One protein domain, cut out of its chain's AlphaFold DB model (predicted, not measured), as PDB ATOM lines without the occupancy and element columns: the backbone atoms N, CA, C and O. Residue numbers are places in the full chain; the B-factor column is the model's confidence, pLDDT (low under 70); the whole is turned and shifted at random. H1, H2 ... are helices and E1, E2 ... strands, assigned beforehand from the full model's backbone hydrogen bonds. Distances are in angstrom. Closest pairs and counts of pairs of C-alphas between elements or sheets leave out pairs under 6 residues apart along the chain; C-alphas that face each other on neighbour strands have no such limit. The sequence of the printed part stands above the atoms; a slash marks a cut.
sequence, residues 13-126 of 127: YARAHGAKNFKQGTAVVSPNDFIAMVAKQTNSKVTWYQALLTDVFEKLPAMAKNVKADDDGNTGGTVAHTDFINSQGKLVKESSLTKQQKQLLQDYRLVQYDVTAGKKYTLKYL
ATOM      1  N   TYR A  13     199.422 235.112 121.476       95.06
ATOM      2  CA  TYR A  13     200.175 234.494 120.390       95.06
ATOM      3  C   TYR A  13     199.254 234.097 119.233       95.06
ATOM      4  O   TYR A  13     199.484 234.520 118.107       95.06
ATOM      5  N   ALA A  14     198.162 233.379 119.503       93.62
ATOM      6  CA  ALA A  14     197.204 232.954 118.486       93.62
ATOM      7  C   ALA A  14     196.617 234.146 117.710       93.62
ATOM      8  O   ALA A  14     196.547 234.111 116.483       93.62
ATOM      9  N   ARG A  15     196.266 235.239 118.405       93.50
ATOM     10  CA  ARG A  15     195.771 236.469 117.760       93.50
ATOM     11  C   ARG A  15     196.823 237.123 116.861       93.50
ATOM     12  O   ARG A  15     196.488 237.581 115.773       93.50
ATOM     13  N   ALA A  16     198.091 237.123 117.278       94.44
ATOM     14  CA  ALA A  16     199.197 237.602 116.447       94.44
ATOM     15  C   ALA A  16     199.446 236.716 115.208       94.44
ATOM     16  O   ALA A  16     200.006 237.190 114.228       94.44
ATOM     17  N   HIS A  17     198.986 235.462 115.233       93.62
ATOM     18  CA  HIS A  17     199.164 234.476 114.162       93.62
ATOM     19  C   HIS A  17     197.872 234.193 113.382       93.62
ATOM     20  O   HIS A  17     197.718 233.136 112.776       93.62
ATOM     21  N   GLY A  18     196.946 235.154 113.363       90.62
ATOM     22  CA  GLY A  18     195.791 235.132 112.466       90.62
ATOM     23  C   GLY A  18     194.474 234.688 113.096       90.62
ATOM     24  O   GLY A  18     193.461 234.732 112.397       90.62
ATOM     25  N   ALA A  19     194.443 234.337 114.387       93.56
ATOM     26  CA  ALA A  19     193.181 234.051 115.059       93.56
ATOM     27  C   ALA A  19     192.313 235.317 115.184       93.56
ATOM     28  O   ALA A  19     192.787 236.368 115.627       93.56
ATOM     29  N   LYS A  20     191.034 235.220 114.810       91.06
ATOM     30  CA  LYS A  20     190.073 236.331 114.780       91.06
ATOM     31  C   LYS A  20     188.754 235.930 115.425       91.06
ATOM     32  O   LYS A  20     188.202 234.881 115.118       91.06
ATOM     33  N   ASN A  21     188.219 236.813 116.263       87.50
ATOM     34  CA  ASN A  21     186.903 236.619 116.864       87.50
ATOM     35  C   ASN A  21     185.797 236.652 115.799       87.50
ATOM     36  O   ASN A  21     185.891 237.371 114.797       87.50
ATOM     37  N   PHE A  22     184.721 235.915 116.061       84.62
ATOM     38  CA  PHE A  22     183.506 235.972 115.261       84.62
ATOM     39  C   PHE A  22     182.840 237.344 115.346       84.62
ATOM     40  O   PHE A  22     182.855 237.995 116.388       84.62
ATOM     41  N   LYS A  23     182.243 237.774 114.232       77.56
ATOM     42  CA  LYS A  23     181.474 239.025 114.163       77.56
ATOM     43  C   LYS A  23     179.965 238.799 114.267       77.56
ATOM     44  O   LYS A  23     179.264 239.690 114.728       77.56
ATOM     45  N   GLN A  24     179.468 237.652 113.796       79.88
ATOM     46  CA  GLN A  24     178.045 237.295 113.707       79.88
ATOM     47  C   GLN A  24     177.888 235.764 113.686       79.88
ATOM     48  O   GLN A  24     178.872 235.053 113.476       79.88
ATOM     49  N   GLY A  25     176.655 235.272 113.851       80.62
ATOM     50  CA  GLY A  25     176.321 233.848 113.679       80.62
ATOM     51  C   GLY A  25     176.666 232.952 114.869       80.62
ATOM     52  O   GLY A  25     176.715 231.741 114.722       80.62
ATOM     53  N   THR A  26     176.919 233.536 116.041       89.00
ATOM     54  CA  THR A  26     177.362 232.817 117.248       89.00
ATOM     55  C   THR A  26     176.428 233.026 118.443       89.00
ATOM     56  O   THR A  26     176.769 232.667 119.562       89.00
ATOM     57  N   ALA A  27     175.253 233.631 118.243       90.31
ATOM     58  CA  ALA A  27     174.302 233.865 119.333       90.31
ATOM     59  C   ALA A  27     173.716 232.550 119.872       90.31
ATOM     60  O   ALA A  27     173.602 232.378 121.076       90.31
ATOM     61  N   VAL A  28     173.395 231.615 118.973       91.56
ATOM     62  CA  VAL A  28     172.854 230.294 119.303       91.56
ATOM     63  C   VAL A  28     173.582 229.265 118.450       91.56
ATOM     64  O   VAL A  28     173.592 229.394 117.226       91.56
ATOM     65  N   VAL A  29     174.203 228.275 119.090       93.50
ATOM     66  CA  VAL A  29     175.018 227.239 118.434       93.50
ATOM     67  C   VAL A  29     174.766 225.872 119.066       93.50
ATOM     68  O   VAL A  29     174.347 225.776 120.220       93.50
ATOM     69  N   SER A  30     175.020 224.805 118.314       92.75
ATOM     70  CA  SER A  30     175.056 223.440 118.829       92.75
ATOM     71  C   SER A  30     176.438 223.135 119.423       92.75
ATOM     72  O   SER A  30     177.442 223.588 118.873       92.75
ATOM     73  N   PRO A  31     176.557 222.291 120.468       91.12
ATOM     74  CA  PRO A  31     177.862 221.820 120.942       91.12
ATOM     75  C   PRO A  31     178.724 221.172 119.844       91.12
ATOM     76  O   PRO A  31     179.951 221.245 119.887       91.12
ATOM     77  N   ASN A  32     178.092 220.575 118.827       90.56
ATOM     78  CA  ASN A  32     178.789 219.984 117.682       90.56
ATOM     79  C   ASN A  32     179.477 221.032 116.786       90.56
ATOM     80  O   ASN A  32     180.414 220.687 116.062       90.56
ATOM     81  N   ASP A  33     179.062 222.300 116.855       94.19
ATOM     82  CA  ASP A  33     179.605 223.379 116.028       94.19
ATOM     83  C   ASP A  33     180.977 223.852 116.526       94.19
ATOM     84  O   ASP A  33     181.750 224.425 115.757       94.19
ATOM     85  N   PHE A  34     181.345 223.568 117.784       95.19
ATOM     86  CA  PHE A  34     182.591 224.064 118.381       95.19
ATOM     87  C   PHE A  34     183.847 223.662 117.606       95.19
ATOM     88  O   PHE A  34     184.791 224.446 117.535       95.19
ATOM     89  N   ILE A  35     183.862 222.486 116.971       93.94
ATOM     90  CA  ILE A  35     184.999 222.051 116.146       93.94
ATOM     91  C   ILE A  35     185.196 223.007 114.962       93.94
ATOM     92  O   ILE A  35     186.309 223.478 114.719       93.94
ATOM     93  N   ALA A  36     184.114 223.318 114.246       95.44
ATOM     94  CA  ALA A  36     184.141 224.250 113.126       95.44
ATOM     95  C   ALA A  36     184.441 225.678 113.595       95.44
ATOM     96  O   ALA A  36     185.248 226.380 112.986       95.44
ATOM     97  N   MET A  37     183.844 226.091 114.715       95.50
ATOM     98  CA  MET A  37     184.051 227.421 115.272       95.50
ATOM     99  C   MET A  37     185.507 227.650 115.681       95.50
ATOM    100  O   MET A  37     186.088 228.669 115.316       95.50
ATOM    101  N   VAL A  38     186.131 226.706 116.387       94.94
ATOM    102  CA  VAL A  38     187.545 226.826 116.766       94.94
ATOM    103  C   VAL A  38     188.416 226.898 115.517       94.94
ATOM    104  O   VAL A  38     189.191 227.842 115.394       94.94
ATOM    105  N   ALA A  39     188.241 225.976 114.564       94.50
ATOM    106  CA  ALA A  39     189.041 225.950 113.340       94.50
ATOM    107  C   ALA A  39     188.924 227.253 112.532       94.50
ATOM    108  O   ALA A  39     189.928 227.786 112.054       94.50
ATOM    109  N   LYS A  40     187.711 227.805 112.423       93.50
ATOM    110  CA  LYS A  40     187.463 229.080 111.745       93.50
ATOM    111  C   LYS A  40     188.041 230.266 112.522       93.50
ATOM    112  O   LYS A  40     188.670 231.131 111.918       93.50
ATOM    113  N   GLN A  41     187.896 230.290 113.848       94.31
ATOM    114  CA  GLN A  41     188.456 231.340 114.701       94.31
ATOM    115  C   GLN A  41     189.980 231.375 114.645       94.31
ATOM    116  O   GLN A  41     190.556 232.458 114.648       94.31
ATOM    117  N   THR A  42     190.647 230.225 114.570       93.50
ATOM    118  CA  THR A  42     192.112 230.136 114.498       93.50
ATOM    119  C   THR A  42     192.662 230.183 113.076       93.50
ATOM    120  O   THR A  42     193.874 230.072 112.903       93.50
ATOM    121  N   ASN A  43     191.805 230.365 112.062       91.94
ATOM    122  CA  ASN A  43     192.182 230.333 110.647       91.94
ATOM    123  C   ASN A  43     192.968 229.057 110.276       91.94
ATOM    124  O   ASN A  43     193.981 229.094 109.572       91.94
ATOM    125  N   SER A  44     192.533 227.918 110.814       93.31
ATOM    126  CA  SER A  44     193.186 226.629 110.615       93.31
ATOM    127  C   SER A  44     192.829 226.023 109.261       93.31
ATOM    128  O   SER A  44     191.708 226.158 108.772       93.31
ATOM    129  N   LYS A  45     193.777 225.290 108.667       94.25
ATOM    130  CA  LYS A  45     193.462 224.379 107.561       94.25
ATOM    131  C   LYS A  45     192.552 223.272 108.090       94.25
ATOM    132  O   LYS A  45     192.808 222.738 109.167       94.25
ATOM    133  N   VAL A  46     191.519 222.946 107.324       94.69
ATOM    134  CA  VAL A  46     190.489 221.979 107.712       94.69
ATOM    135  C   VAL A  46     190.488 220.776 106.780       94.69
ATOM    136  O   VAL A  46     190.772 220.897 105.587       94.69
ATOM    137  N   THR A  47     190.156 219.611 107.326       94.69
ATOM    138  CA  THR A  47     189.870 218.408 106.537       94.69
ATOM    139  C   THR A  47     188.514 218.540 105.837       94.69
ATOM    140  O   THR A  47     187.718 219.424 106.162       94.69
ATOM    141  N   TRP A  48     188.198 217.637 104.903       94.00
ATOM    142  CA  TRP A  48     186.883 217.634 104.243       94.00
ATOM    143  C   TRP A  48     185.727 217.507 105.249       94.00
ATOM    144  O   TRP A  48     184.677 218.118 105.069       94.00
ATOM    145  N   TYR A  49     185.924 216.752 106.334       94.19
ATOM    146  CA  TYR A  49     184.899 216.559 107.355       94.19
ATOM    147  C   TYR A  49     184.697 217.832 108.178       94.19
ATOM    148  O   TYR A  49     183.571 218.250 108.423       94.19
ATOM    149  N   GLN A  50     185.783 218.511 108.545       95.06
ATOM    150  CA  GLN A  50     185.702 219.809 109.213       95.06
ATOM    151  C   GLN A  50     185.114 220.896 108.298       95.06
ATOM    152  O   GLN A  50     184.402 221.773 108.784       95.06
ATOM    153  N   ALA A  51     185.347 220.825 106.984       95.94
ATOM    154  CA  ALA A  51     184.687 221.696 106.013       95.94
ATOM    155  C   ALA A  51     183.167 221.456 105.982       95.94
ATOM    156  O   ALA A  51     182.405 222.415 106.055       95.94
ATOM    157  N   LEU A  52     182.720 220.193 105.996       96.62
ATOM    158  CA  LEU A  52     181.300 219.849 106.141       96.62
ATOM    159  C   LEU A  52     180.710 220.396 107.450       96.62
ATOM    160  O   LEU A  52     179.634 220.986 107.432       96.62
ATOM    161  N   LEU A  53     181.407 220.244 108.582       96.12
ATOM    162  CA  LEU A  53     180.963 220.819 109.860       96.12
ATOM    163  C   LEU A  53     180.902 222.351 109.819       96.12
ATOM    164  O   LEU A  53     180.026 222.945 110.439       96.12
ATOM    165  N   THR A  54     181.805 222.992 109.075       95.94
ATOM    166  CA  THR A  54     181.789 224.447 108.874       95.94
ATOM    167  C   THR A  54     180.564 224.873 108.077       95.94
ATOM    168  O   THR A  54     179.881 225.812 108.475       95.94
ATOM    169  N   ASP A  55     180.228 224.144 107.015       97.06
ATOM    170  CA  ASP A  55     178.999 224.380 106.262       97.06
ATOM    171  C   ASP A  55     177.748 224.178 107.123       97.06
ATOM    172  O   ASP A  55     176.830 224.994 107.058       97.06
ATOM    173  N   VAL A  56     177.710 223.125 107.948       96.56
ATOM    174  CA  VAL A  56     176.612 222.869 108.894       96.56
ATOM    175  C   VAL A  56     176.437 224.046 109.850       96.56
ATOM    176  O   VAL A  56     175.335 224.584 109.932       96.56
ATOM    177  N   PHE A  57     177.520 224.491 110.489       95.38
ATOM    178  CA  PHE A  57     177.516 225.637 111.398       95.38
ATOM    179  C   PHE A  57     177.043 226.931 110.714       95.38
ATOM    180  O   PHE A  57     176.271 227.696 111.283       95.38
ATOM    181  N   GLU A  58     177.495 227.201 109.488       94.44
ATOM    182  CA  GLU A  58     177.201 228.469 108.809       94.44
ATOM    183  C   GLU A  58     175.813 228.525 108.173       94.44
ATOM    184  O   GLU A  58     175.250 229.612 108.015       94.44
ATOM    185  N   LYS A  59     175.281 227.378 107.740       95.75
ATOM    186  CA  LYS A  59     174.107 227.329 106.858       95.75
ATOM    187  C   LYS A  59     172.887 226.696 107.507       95.75
ATOM    188  O   LYS A  59     171.784 226.946 107.017       95.75
ATOM    189  N   LEU A  60     173.033 225.885 108.554       96.00
ATOM    190  CA  LEU A  60     171.901 225.269 109.250       96.00
ATOM    191  C   LEU A  60     171.578 226.008 110.557       96.00
ATOM    192  O   LEU A  60     172.464 226.593 111.173       96.00
ATOM    193  N   PRO A  61     170.311 225.989 111.010       95.69
ATOM    194  CA  PRO A  61     169.991 226.365 112.382       95.69
ATOM    195  C   PRO A  61     170.676 225.420 113.380       95.69
ATOM    196  O   PRO A  61     170.894 224.244 113.076       95.69
ATOM    197  N   ALA A  62     170.938 225.911 114.591       94.75
ATOM    198  CA  ALA A  62     171.540 225.128 115.660       94.75
ATOM    199  C   ALA A  62     170.674 223.905 115.993       94.75
ATOM    200  O   ALA A  62     169.460 224.013 116.172       94.75
ATOM    201  N   MET A  63     171.307 222.739 116.085       93.19
ATOM    202  CA  MET A  63     170.637 221.480 116.408       93.19
ATOM    203  C   MET A  63     170.710 221.197 117.908       93.19
ATOM    204  O   MET A  63     171.802 221.151 118.481       93.19
ATOM    205  N   ALA A  64     169.561 220.932 118.525       88.38
ATOM    206  CA  ALA A  64     169.460 220.481 119.907       88.38
ATOM    207  C   ALA A  64     168.745 219.130 119.972       88.38
ATOM    208  O   ALA A  64     167.700 218.928 119.349       88.38
ATOM    209  N   LYS A  65     169.296 218.191 120.746       83.19
ATOM    210  CA  LYS A  65     168.588 216.947 121.049       83.19
ATOM    211  C   LYS A  65     167.508 217.228 122.081       83.19
ATOM    212  O   LYS A  65     167.800 217.771 123.143       83.19
ATOM    213  N   ASN A  66     166.293 216.796 121.785       76.69
ATOM    214  CA  ASN A  66     165.189 216.815 122.728       76.69
ATOM    215  C   ASN A  66     164.610 215.411 122.834       76.69
ATOM    216  O   ASN A  66     164.458 214.707 121.837       76.69
ATOM    217  N   VAL A  67     164.310 215.011 124.059       72.56
ATOM    218  CA  VAL A  67     163.629 213.756 124.355       72.56
ATOM    219  C   VAL A  67     162.209 214.130 124.737       72.56
ATOM    220  O   VAL A  67     162.012 214.934 125.649       72.56
ATOM    221  N   LYS A  68     161.231 213.603 124.006       69.44
ATOM    222  CA  LYS A  68     159.813 213.767 124.332       69.44
ATOM    223  C   LYS A  68     159.207 212.399 124.604       69.44
ATOM    224  O   LYS A  68     159.731 211.386 124.136       69.44
ATOM    225  N   ALA A  69     158.147 212.383 125.405       65.94
ATOM    226  CA  ALA A  69     157.305 211.202 125.504       65.94
ATOM    227  C   ALA A  69     156.771 210.878 124.106       65.94
ATOM    228  O   ALA A  69     156.484 211.790 123.331       65.94
ATOM    229  N   ASP A  70     156.724 209.595 123.778       66.38
ATOM    230  CA  ASP A  70     156.072 209.128 122.569       66.38
ATOM    231  C   ASP A  70     154.587 209.502 122.658       66.38
ATOM    232  O   ASP A  70     153.909 209.141 123.623       66.38
ATOM    233  N   ASP A  71     154.104 210.281 121.689       60.81
ATOM    234  CA  ASP A  71     152.699 210.701 121.626       60.81
ATOM    235  C   ASP A  71     151.782 209.516 121.246       60.81
ATOM    236  O   ASP A  71     150.556 209.623 121.338       60.81
ATOM    237  N   ASP A  72     152.355 208.372 120.844       59.44
ATOM    238  CA  ASP A  72     151.627 207.122 120.648       59.44
ATOM    239  C   ASP A  72     151.325 206.476 122.011       59.44
ATOM    240  O   ASP A  72     152.145 205.769 122.608       59.44
ATOM    241  N   GLY A  73     150.127 206.766 122.535       54.41
ATOM    242  CA  GLY A  73     149.663 206.446 123.895       54.41
ATOM    243  C   GLY A  73     149.670 204.964 124.308       54.41
ATOM    244  O   GLY A  73     149.214 204.648 125.404       54.41
ATOM    245  N   ASN A  74     150.193 204.068 123.469       56.16
ATOM    246  CA  ASN A  74     150.301 202.633 123.713       56.16
ATOM    247  C   ASN A  74     151.720 202.136 124.043       56.16
ATOM    248  O   ASN A  74     151.846 200.992 124.481       56.16
ATOM    249  N   THR A  75     152.775 202.940 123.861       55.50
ATOM    250  CA  THR A  75     154.154 202.403 123.904       55.50
ATOM    251  C   THR A  75     154.996 202.892 125.083       55.50
ATOM    252  O   THR A  75     156.047 202.313 125.347       55.50
ATOM    253  N   GLY A  76     154.567 203.925 125.820       56.75
ATOM    254  CA  GLY A  76     155.301 204.456 126.986       56.75
ATOM    255  C   GLY A  76     156.763 204.838 126.698       56.75
ATOM    256  O   GLY A  76     157.560 204.999 127.623       56.75
ATOM    257  N   GLY A  77     157.131 204.930 125.419       63.56
ATOM    258  CA  GLY A  77     158.488 205.161 124.961       63.56
ATOM    259  C   GLY A  77     158.847 206.634 125.047       63.56
ATOM    260  O   GLY A  77     157.994 207.509 125.163       63.56
ATOM    261  N   THR A  78     160.138 206.928 124.968       64.69
ATOM    262  CA  THR A  78     160.615 208.285 124.705       64.69
ATOM    263  C   THR A  78     161.273 208.304 123.343       64.69
ATOM    264  O   THR A  78     162.169 207.492 123.090       64.69
ATOM    265  N   VAL A  79     160.888 209.247 122.491       67.50
ATOM    266  CA  VAL A  79     161.501 209.410 121.176       67.50
ATOM    267  C   VAL A  79     162.452 210.603 121.224       67.50
ATOM    268  O   VAL A  79     162.129 211.691 121.707       67.50
ATOM    269  N   ALA A  80     163.683 210.374 120.767       71.12
ATOM    270  CA  ALA A  80     164.667 211.431 120.610       71.12
ATOM    271  C   ALA A  80     164.442 212.129 119.265       71.12
ATOM    272  O   ALA A  80     164.523 211.501 118.208       71.12
ATOM    273  N   HIS A  81     164.212 213.435 119.303       77.19
ATOM    274  CA  HIS A  81     164.068 214.272 118.118       77.19
ATOM    275  C   HIS A  81     165.159 215.344 118.088       77.19
ATOM    276  O   HIS A  81     165.750 215.700 119.112       77.19
ATOM    277  N   THR A  82     165.440 215.856 116.892       86.75
ATOM    278  CA  THR A  82     166.318 217.019 116.718       86.75
ATOM    279  C   THR A  82     165.452 218.255 116.557       86.75
ATOM    280  O   THR A  82     164.699 218.349 115.589       86.75
ATOM    281  N   ASP A  83     165.578 219.198 117.484       89.81
ATOM    282  CA  ASP A  83     165.010 220.530 117.324       89.81
ATOM    283  C   ASP A  83     166.028 221.422 116.617       89.81
ATOM    284  O   ASP A  83     167.233 221.344 116.868       89.81
ATOM    285  N   PHE A  84     165.524 222.291 115.747       93.38
ATOM    286  CA  PHE A  84     166.310 223.295 115.047       93.38
ATOM    287  C   PHE A  84     165.997 224.659 115.642       93.38
ATOM    288  O   PHE A  84     164.830 225.034 115.750       93.38
ATOM    289  N   ILE A  85     167.027 225.406 116.021       93.00
ATOM    290  CA  ILE A  85     166.896 226.715 116.654       93.00
ATOM    291  C   ILE A  85     167.637 227.734 115.800       93.00
ATOM    292  O   ILE A  85     168.815 227.573 115.485       93.00
ATOM    293  N   ASN A  86     166.940 228.786 115.384       91.88
ATOM    294  CA  ASN A  86     167.552 229.843 114.588       91.88
ATOM    295  C   ASN A  86     168.389 230.806 115.456       91.88
ATOM    296  O   ASN A  86     168.378 230.750 116.685       91.88
ATOM    297  N   SER A  87     169.071 231.754 114.815       89.06
ATOM    298  CA  SER A  87     169.906 232.761 115.489       89.06
ATOM    299  C   SER A  87     169.150 233.705 116.438       89.06
ATOM    300  O   SER A  87     169.789 234.448 117.176       89.06
ATOM    301  N   GLN A  88     167.812 233.690 116.431       90.56
ATOM    302  CA  GLN A  88     166.957 234.444 117.353       90.56
ATOM    303  C   GLN A  88     166.511 233.601 118.562       90.56
ATOM    304  O   GLN A  88     165.630 234.034 119.301       90.56
ATOM    305  N   GLY A  89     167.034 232.380 118.723       89.44
ATOM    306  CA  GLY A  89     166.622 231.462 119.789       89.44
ATOM    307  C   GLY A  89     165.248 230.824 119.564       89.44
ATOM    308  O   GLY A  89     164.674 230.253 120.487       89.44
ATOM    309  N   LYS A  90     164.686 230.910 118.350       91.56
ATOM    310  CA  LYS A  90     163.354 230.369 118.047       91.56
ATOM    311  C   LYS A  90     163.440 228.994 117.410       91.56
ATOM    312  O   LYS A  90     164.221 228.782 116.481       91.56
ATOM    313  N   LEU A  91     162.561 228.099 117.858       92.12
ATOM    314  CA  LEU A  91     162.341 226.802 117.227       92.12
ATOM    315  C   LEU A  91     161.853 226.983 115.786       92.12
ATOM    316  O   LEU A  91     160.916 227.738 115.518       92.12
ATOM    317  N   VAL A  92     162.466 226.250 114.867       93.56
ATOM    318  CA  VAL A  92     162.074 226.169 113.463       93.56
ATOM    319  C   VAL A  92     161.851 224.713 113.076       93.56
ATOM    320  O   VAL A  92     162.483 223.797 113.598       93.56
ATOM    321  N   LYS A  93     160.910 224.478 112.162       92.06
ATOM    322  CA  LYS A  93     160.606 223.122 111.691       92.06
ATOM    323  C   LYS A  93     161.615 222.715 110.626       92.06
ATOM    324  O   LYS A  93     161.906 223.516 109.741       92.06
ATOM    325  N   GLU A  94     162.038 221.456 110.607       92.88
ATOM    326  CA  GLU A  94     162.867 220.925 109.512       92.88
ATOM    327  C   GLU A  94     162.211 221.140 108.132       92.88
ATOM    328  O   GLU A  94     162.871 221.446 107.139       92.88
ATOM    329  N   SER A  95     160.877 221.078 108.068       93.56
ATOM    330  CA  SER A  95     160.117 221.340 106.842       93.56
ATOM    331  C   SER A  95     160.294 222.762 106.298       93.56
ATOM    332  O   SER A  95     160.205 222.937 105.081       93.56
ATOM    333  N   SER A  96     160.601 223.741 107.159       94.94
ATOM    334  CA  SER A  96     160.860 225.141 106.787       94.94
ATOM    335  C   SER A  96     162.276 225.398 106.262       94.94
ATOM    336  O   SER A  96     162.537 226.482 105.747       94.94
ATOM    337  N   LEU A  97     163.177 224.412 106.343       95.50
ATOM    338  CA  LEU A  97     164.514 224.524 105.768       95.50
ATOM    339  C   LEU A  97     164.446 224.650 104.242       95.50
ATOM    340  O   LEU A  97     163.625 224.006 103.572       95.50
ATOM    341  N   THR A  98     165.357 225.443 103.681       97.75
ATOM    342  CA  THR A  98     165.506 225.562 102.228       97.75
ATOM    343  C   THR A  98     165.945 224.230 101.616       97.75
ATOM    344  O   THR A  98     166.466 223.344 102.295       97.75
ATOM    345  N   LYS A  99     165.783 224.079 100.296       98.12
ATOM    346  CA  LYS A  99     166.235 222.874  99.579       98.12
ATOM    347  C   LYS A  99     167.727 222.590  99.803       98.12
ATOM    348  O   LYS A  99     168.101 221.443 100.016       98.12
ATOM    349  N   GLN A 100     168.560 223.632  99.795       98.19
ATOM    350  CA  GLN A 100     170.002 223.510 100.027       98.19
ATOM    351  C   GLN A 100     170.314 223.095 101.468       98.19
ATOM    352  O   GLN A 100     171.142 222.216 101.682       98.19
ATOM    353  N   GLN A 101     169.615 223.667 102.452       97.88
ATOM    354  CA  GLN A 101     169.767 223.281 103.857       97.88
ATOM    355  C   GLN A 101     169.345 221.828 104.098       97.88
ATOM    356  O   GLN A 101     170.026 221.103 104.812       97.88
ATOM    357  N   LYS A 102     168.259 221.370 103.465       97.88
ATOM    358  CA  LYS A 102     167.821 219.967 103.542       97.88
ATOM    359  C   LYS A 102     168.850 219.011 102.945       97.88
ATOM    360  O   LYS A 102     169.115 217.976 103.545       97.88
ATOM    361  N   GLN A 103     169.449 219.371 101.808       98.44
ATOM    362  CA  GLN A 103     170.528 218.579 101.218       98.44
ATOM    363  C   GLN A 103     171.733 218.497 102.161       98.44
ATOM    364  O   GLN A 103     172.184 217.403 102.473       98.44
ATOM    365  N   LEU A 104     172.193 219.637 102.680       98.44
ATOM    366  CA  LEU A 104     173.325 219.686 103.606       98.44
ATOM    367  C   LEU A 104     173.061 218.887 104.892       98.44
ATOM    368  O   LEU A 104     173.930 218.157 105.364       98.44
ATOM    369  N   LEU A 105     171.852 218.991 105.450       96.94
ATOM    370  CA  LEU A 105     171.435 218.210 106.612       96.94
ATOM    371  C   LEU A 105     171.459 216.705 106.314       96.94
ATOM    372  O   LEU A 105     171.881 215.917 107.161       96.94
ATOM    373  N   GLN A 106     171.028 216.304 105.118       97.50
ATOM    374  CA  GLN A 106     171.072 214.911 104.689       97.50
ATOM    375  C   GLN A 106     172.512 214.414 104.532       97.50
ATOM    376  O   GLN A 106     172.833 213.340 105.040       97.50
ATOM    377  N   ASP A 107     173.385 215.196 103.896       97.38
ATOM    378  CA  ASP A 107     174.805 214.863 103.735       97.38
ATOM    379  C   ASP A 107     175.477 214.693 105.106       97.38
ATOM    380  O   ASP A 107     176.151 213.692 105.363       97.38
ATOM    381  N   TYR A 108     175.208 215.618 106.032       95.94
ATOM    382  CA  TYR A 108     175.670 215.531 107.414       95.94
ATOM    383  C   TYR A 108     175.177 214.254 108.110       95.94
ATOM    384  O   TYR A 108     175.986 213.520 108.679       95.94
ATOM    385  N   ARG A 109     173.876 213.936 108.030       94.75
ATOM    386  CA  ARG A 109     173.292 212.719 108.629       94.75
ATOM    387  C   ARG A 109     173.899 211.438 108.062       94.75
ATOM    388  O   ARG A 109     174.194 210.526 108.832       94.75
ATOM    389  N   LEU A 110     174.110 211.374 106.747       96.12
ATOM    390  CA  LEU A 110     174.725 210.220 106.088       96.12
ATOM    391  C   LEU A 110     176.154 209.992 106.582       96.12
ATOM    392  O   LEU A 110     176.500 208.864 106.930       96.12
ATOM    393  N   VAL A 111     176.961 211.054 106.666       95.50
ATOM    394  CA  VAL A 111     178.332 210.960 107.181       95.50
ATOM    395  C   VAL A 111     178.333 210.548 108.652       95.50
ATOM    396  O   VAL A 111     179.031 209.599 108.998       95.50
ATOM    397  N   GLN A 112     177.527 211.196 109.508       92.25
ATOM    398  CA  GLN A 112     177.421 210.840 110.932       92.25
ATOM    399  C   GLN A 112     177.046 209.371 111.125       92.25
ATOM    400  O   GLN A 112     177.667 208.674 111.928       92.25
ATOM    401  N   TYR A 113     176.052 208.885 110.379       94.75
ATOM    402  CA  TYR A 113     175.639 207.490 110.438       94.75
ATOM    403  C   TYR A 113     176.770 206.559 110.001       94.75
ATOM    404  O   TYR A 113     177.103 205.628 110.730       94.75
ATOM    405  N   ASP A 114     177.402 206.827 108.855       95.69
ATOM    406  CA  ASP A 114     178.464 205.984 108.308       95.69
ATOM    407  C   ASP A 114     179.659 205.824 109.261       95.69
ATOM    408  O   ASP A 114     180.179 204.714 109.394       95.69
ATOM    409  N   VAL A 115     180.060 206.895 109.960       91.38
ATOM    410  CA  VAL A 115     181.194 206.848 110.902       91.38
ATOM    411  C   VAL A 115     180.845 206.261 112.273       91.38
ATOM    412  O   VAL A 115     181.752 205.807 112.971       91.38
ATOM    413  N   THR A 116     179.567 206.248 112.670       90.25
ATOM    414  CA  THR A 116     179.131 205.763 113.995       90.25
ATOM    415  C   THR A 116     178.587 204.336 113.960       90.25
ATOM    416  O   THR A 116     179.163 203.448 114.583       90.25
ATOM    417  N   ALA A 117     177.490 204.110 113.236       94.62
ATOM    418  CA  ALA A 117     176.745 202.846 113.213       94.62
ATOM    419  C   ALA A 117     176.766 202.147 111.842       94.62
ATOM    420  O   ALA A 117     176.362 200.992 111.723       94.62
ATOM    421  N   GLY A 118     177.207 202.849 110.798       94.62
ATOM    422  CA  GLY A 118     177.235 202.364 109.428       94.62
ATOM    423  C   GLY A 118     178.483 201.550 109.085       94.62
ATOM    424  O   GLY A 118     179.131 200.930 109.928       94.62
ATOM    425  N   LYS A 119     178.805 201.523 107.789       96.31
ATOM    426  CA  LYS A 119     179.840 200.646 107.217       96.31
ATOM    427  C   LYS A 119     181.206 201.319 107.082       96.31
ATOM    428  O   LYS A 119     182.126 200.696 106.555       96.31
ATOM    429  N   LYS A 120     181.354 202.550 107.579       94.31
ATOM    430  CA  LYS A 120     182.619 203.288 107.635       94.31
ATOM    431  C   LYS A 120     183.241 203.540 106.256       94.31
ATOM    432  O   LYS A 120     184.465 203.569 106.115       94.31
ATOM    433  N   TYR A 121     182.416 203.746 105.231       94.19
ATOM    434  CA  TYR A 121     182.861 204.041 103.866       94.19
ATOM    435  C   TYR A 121     183.717 205.309 103.764       94.19
ATOM    436  O   TYR A 121     184.626 205.381 102.934       94.19
ATOM    437  N   THR A 122     183.429 206.301 104.600       92.19
ATOM    438  CA  THR A 122     184.064 207.621 104.602       92.19
ATOM    439  C   THR A 122     185.380 207.661 105.380       92.19
ATOM    440  O   THR A 122     186.223 208.511 105.091       92.19
ATOM    441  N   LEU A 123     185.624 206.719 106.303       89.00
ATOM    442  CA  LEU A 123     186.811 206.746 107.173       89.00
ATOM    443  C   LEU A 123     188.131 206.687 106.402       89.00
ATOM    444  O   LEU A 123     189.085 207.355 106.780       89.00
ATOM    445  N   LYS A 124     188.190 205.961 105.279       90.75
ATOM    446  CA  LYS A 124     189.398 205.907 104.432       90.75
ATOM    447  C   LYS A 124     189.794 207.261 103.824       90.75
ATOM    448  O   LYS A 124     190.921 207.413 103.353       90.75
ATOM    449  N   TYR A 125     188.875 208.226 103.811       89.19
ATOM    450  CA  TYR A 125     189.116 209.585 103.335       89.19
ATOM    451  C   TYR A 125     189.354 210.573 104.478       89.19
ATOM    452  O   TYR A 125     189.777 211.693 104.210       89.19
ATOM    453  N   LEU A 126     189.086 210.196 105.733       81.06
ATOM    454  CA  LEU A 126     189.340 211.019 106.912       81.06
ATOM    455  C   LEU A 126     190.859 211.060 107.159       81.06
ATOM    456  O   LEU A 126     191.416 210.185 107.815       81.06
TER     457      LEU A 126
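AT A GLANCE: This is residues 13 to 126 of the 127 residues of the protein "Arylsulfatase" of Lactobacillus oris DSM 4864 (UniProt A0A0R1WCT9). Helices H2, H3 and H4 cluster in the middle, H3 packing on the other two; a long hairpin, E1 and E2, reaches to one end and tiny H1 lies at the other. The printed part has 114 residues, with four named helices and two named strands in the order H1 H2 H3 E1 E2 H4 along the chain; the class is mixed, helices and strands, and the sheet E1 - E2 is antiparallel. The whole is loose, radius of gyration of the C-alphas 16.7 A, spanning 60 by 38 by 27 A.

IN THESE COORDINATES: H1, residues 13 to 16, begins at C-alpha (200.175, 234.494, 120.390). H2 is 31 to 41, 15.6 A; H3 48 to 59, 16.2 A; E1 62 to 69, 22.2 A; E2 78 to 85, 21.1 A; H4 99 to 116, 25.8 A, ending at C-alpha (179.131, 205.763, 113.995).

HOW THE PARTS SIT: H2 and H3 touch, about perpendicular at 78 degrees; closest C-alphas Ala 36 and Thr 54, 4.9 A. H4 touches H3 with residues 101 to 108 alone; closest C-alphas Lys 59 and Gln 101, 6.7 A. In hairpin E1 E2, N 64 and O 83 are 2.9 A apart. O i to N i+4 pairs are within hydrogen-bond range throughout H3 and H4, 5 of 7 in H2.

THE WHOLE: The farthest C-alphas, Ala 16 and Asn 74, are 60.6 A apart. The printed part has no cut. Links H1 to H2 and E2 to H4 are long. Residues 68 to 79 have pLDDT under 70.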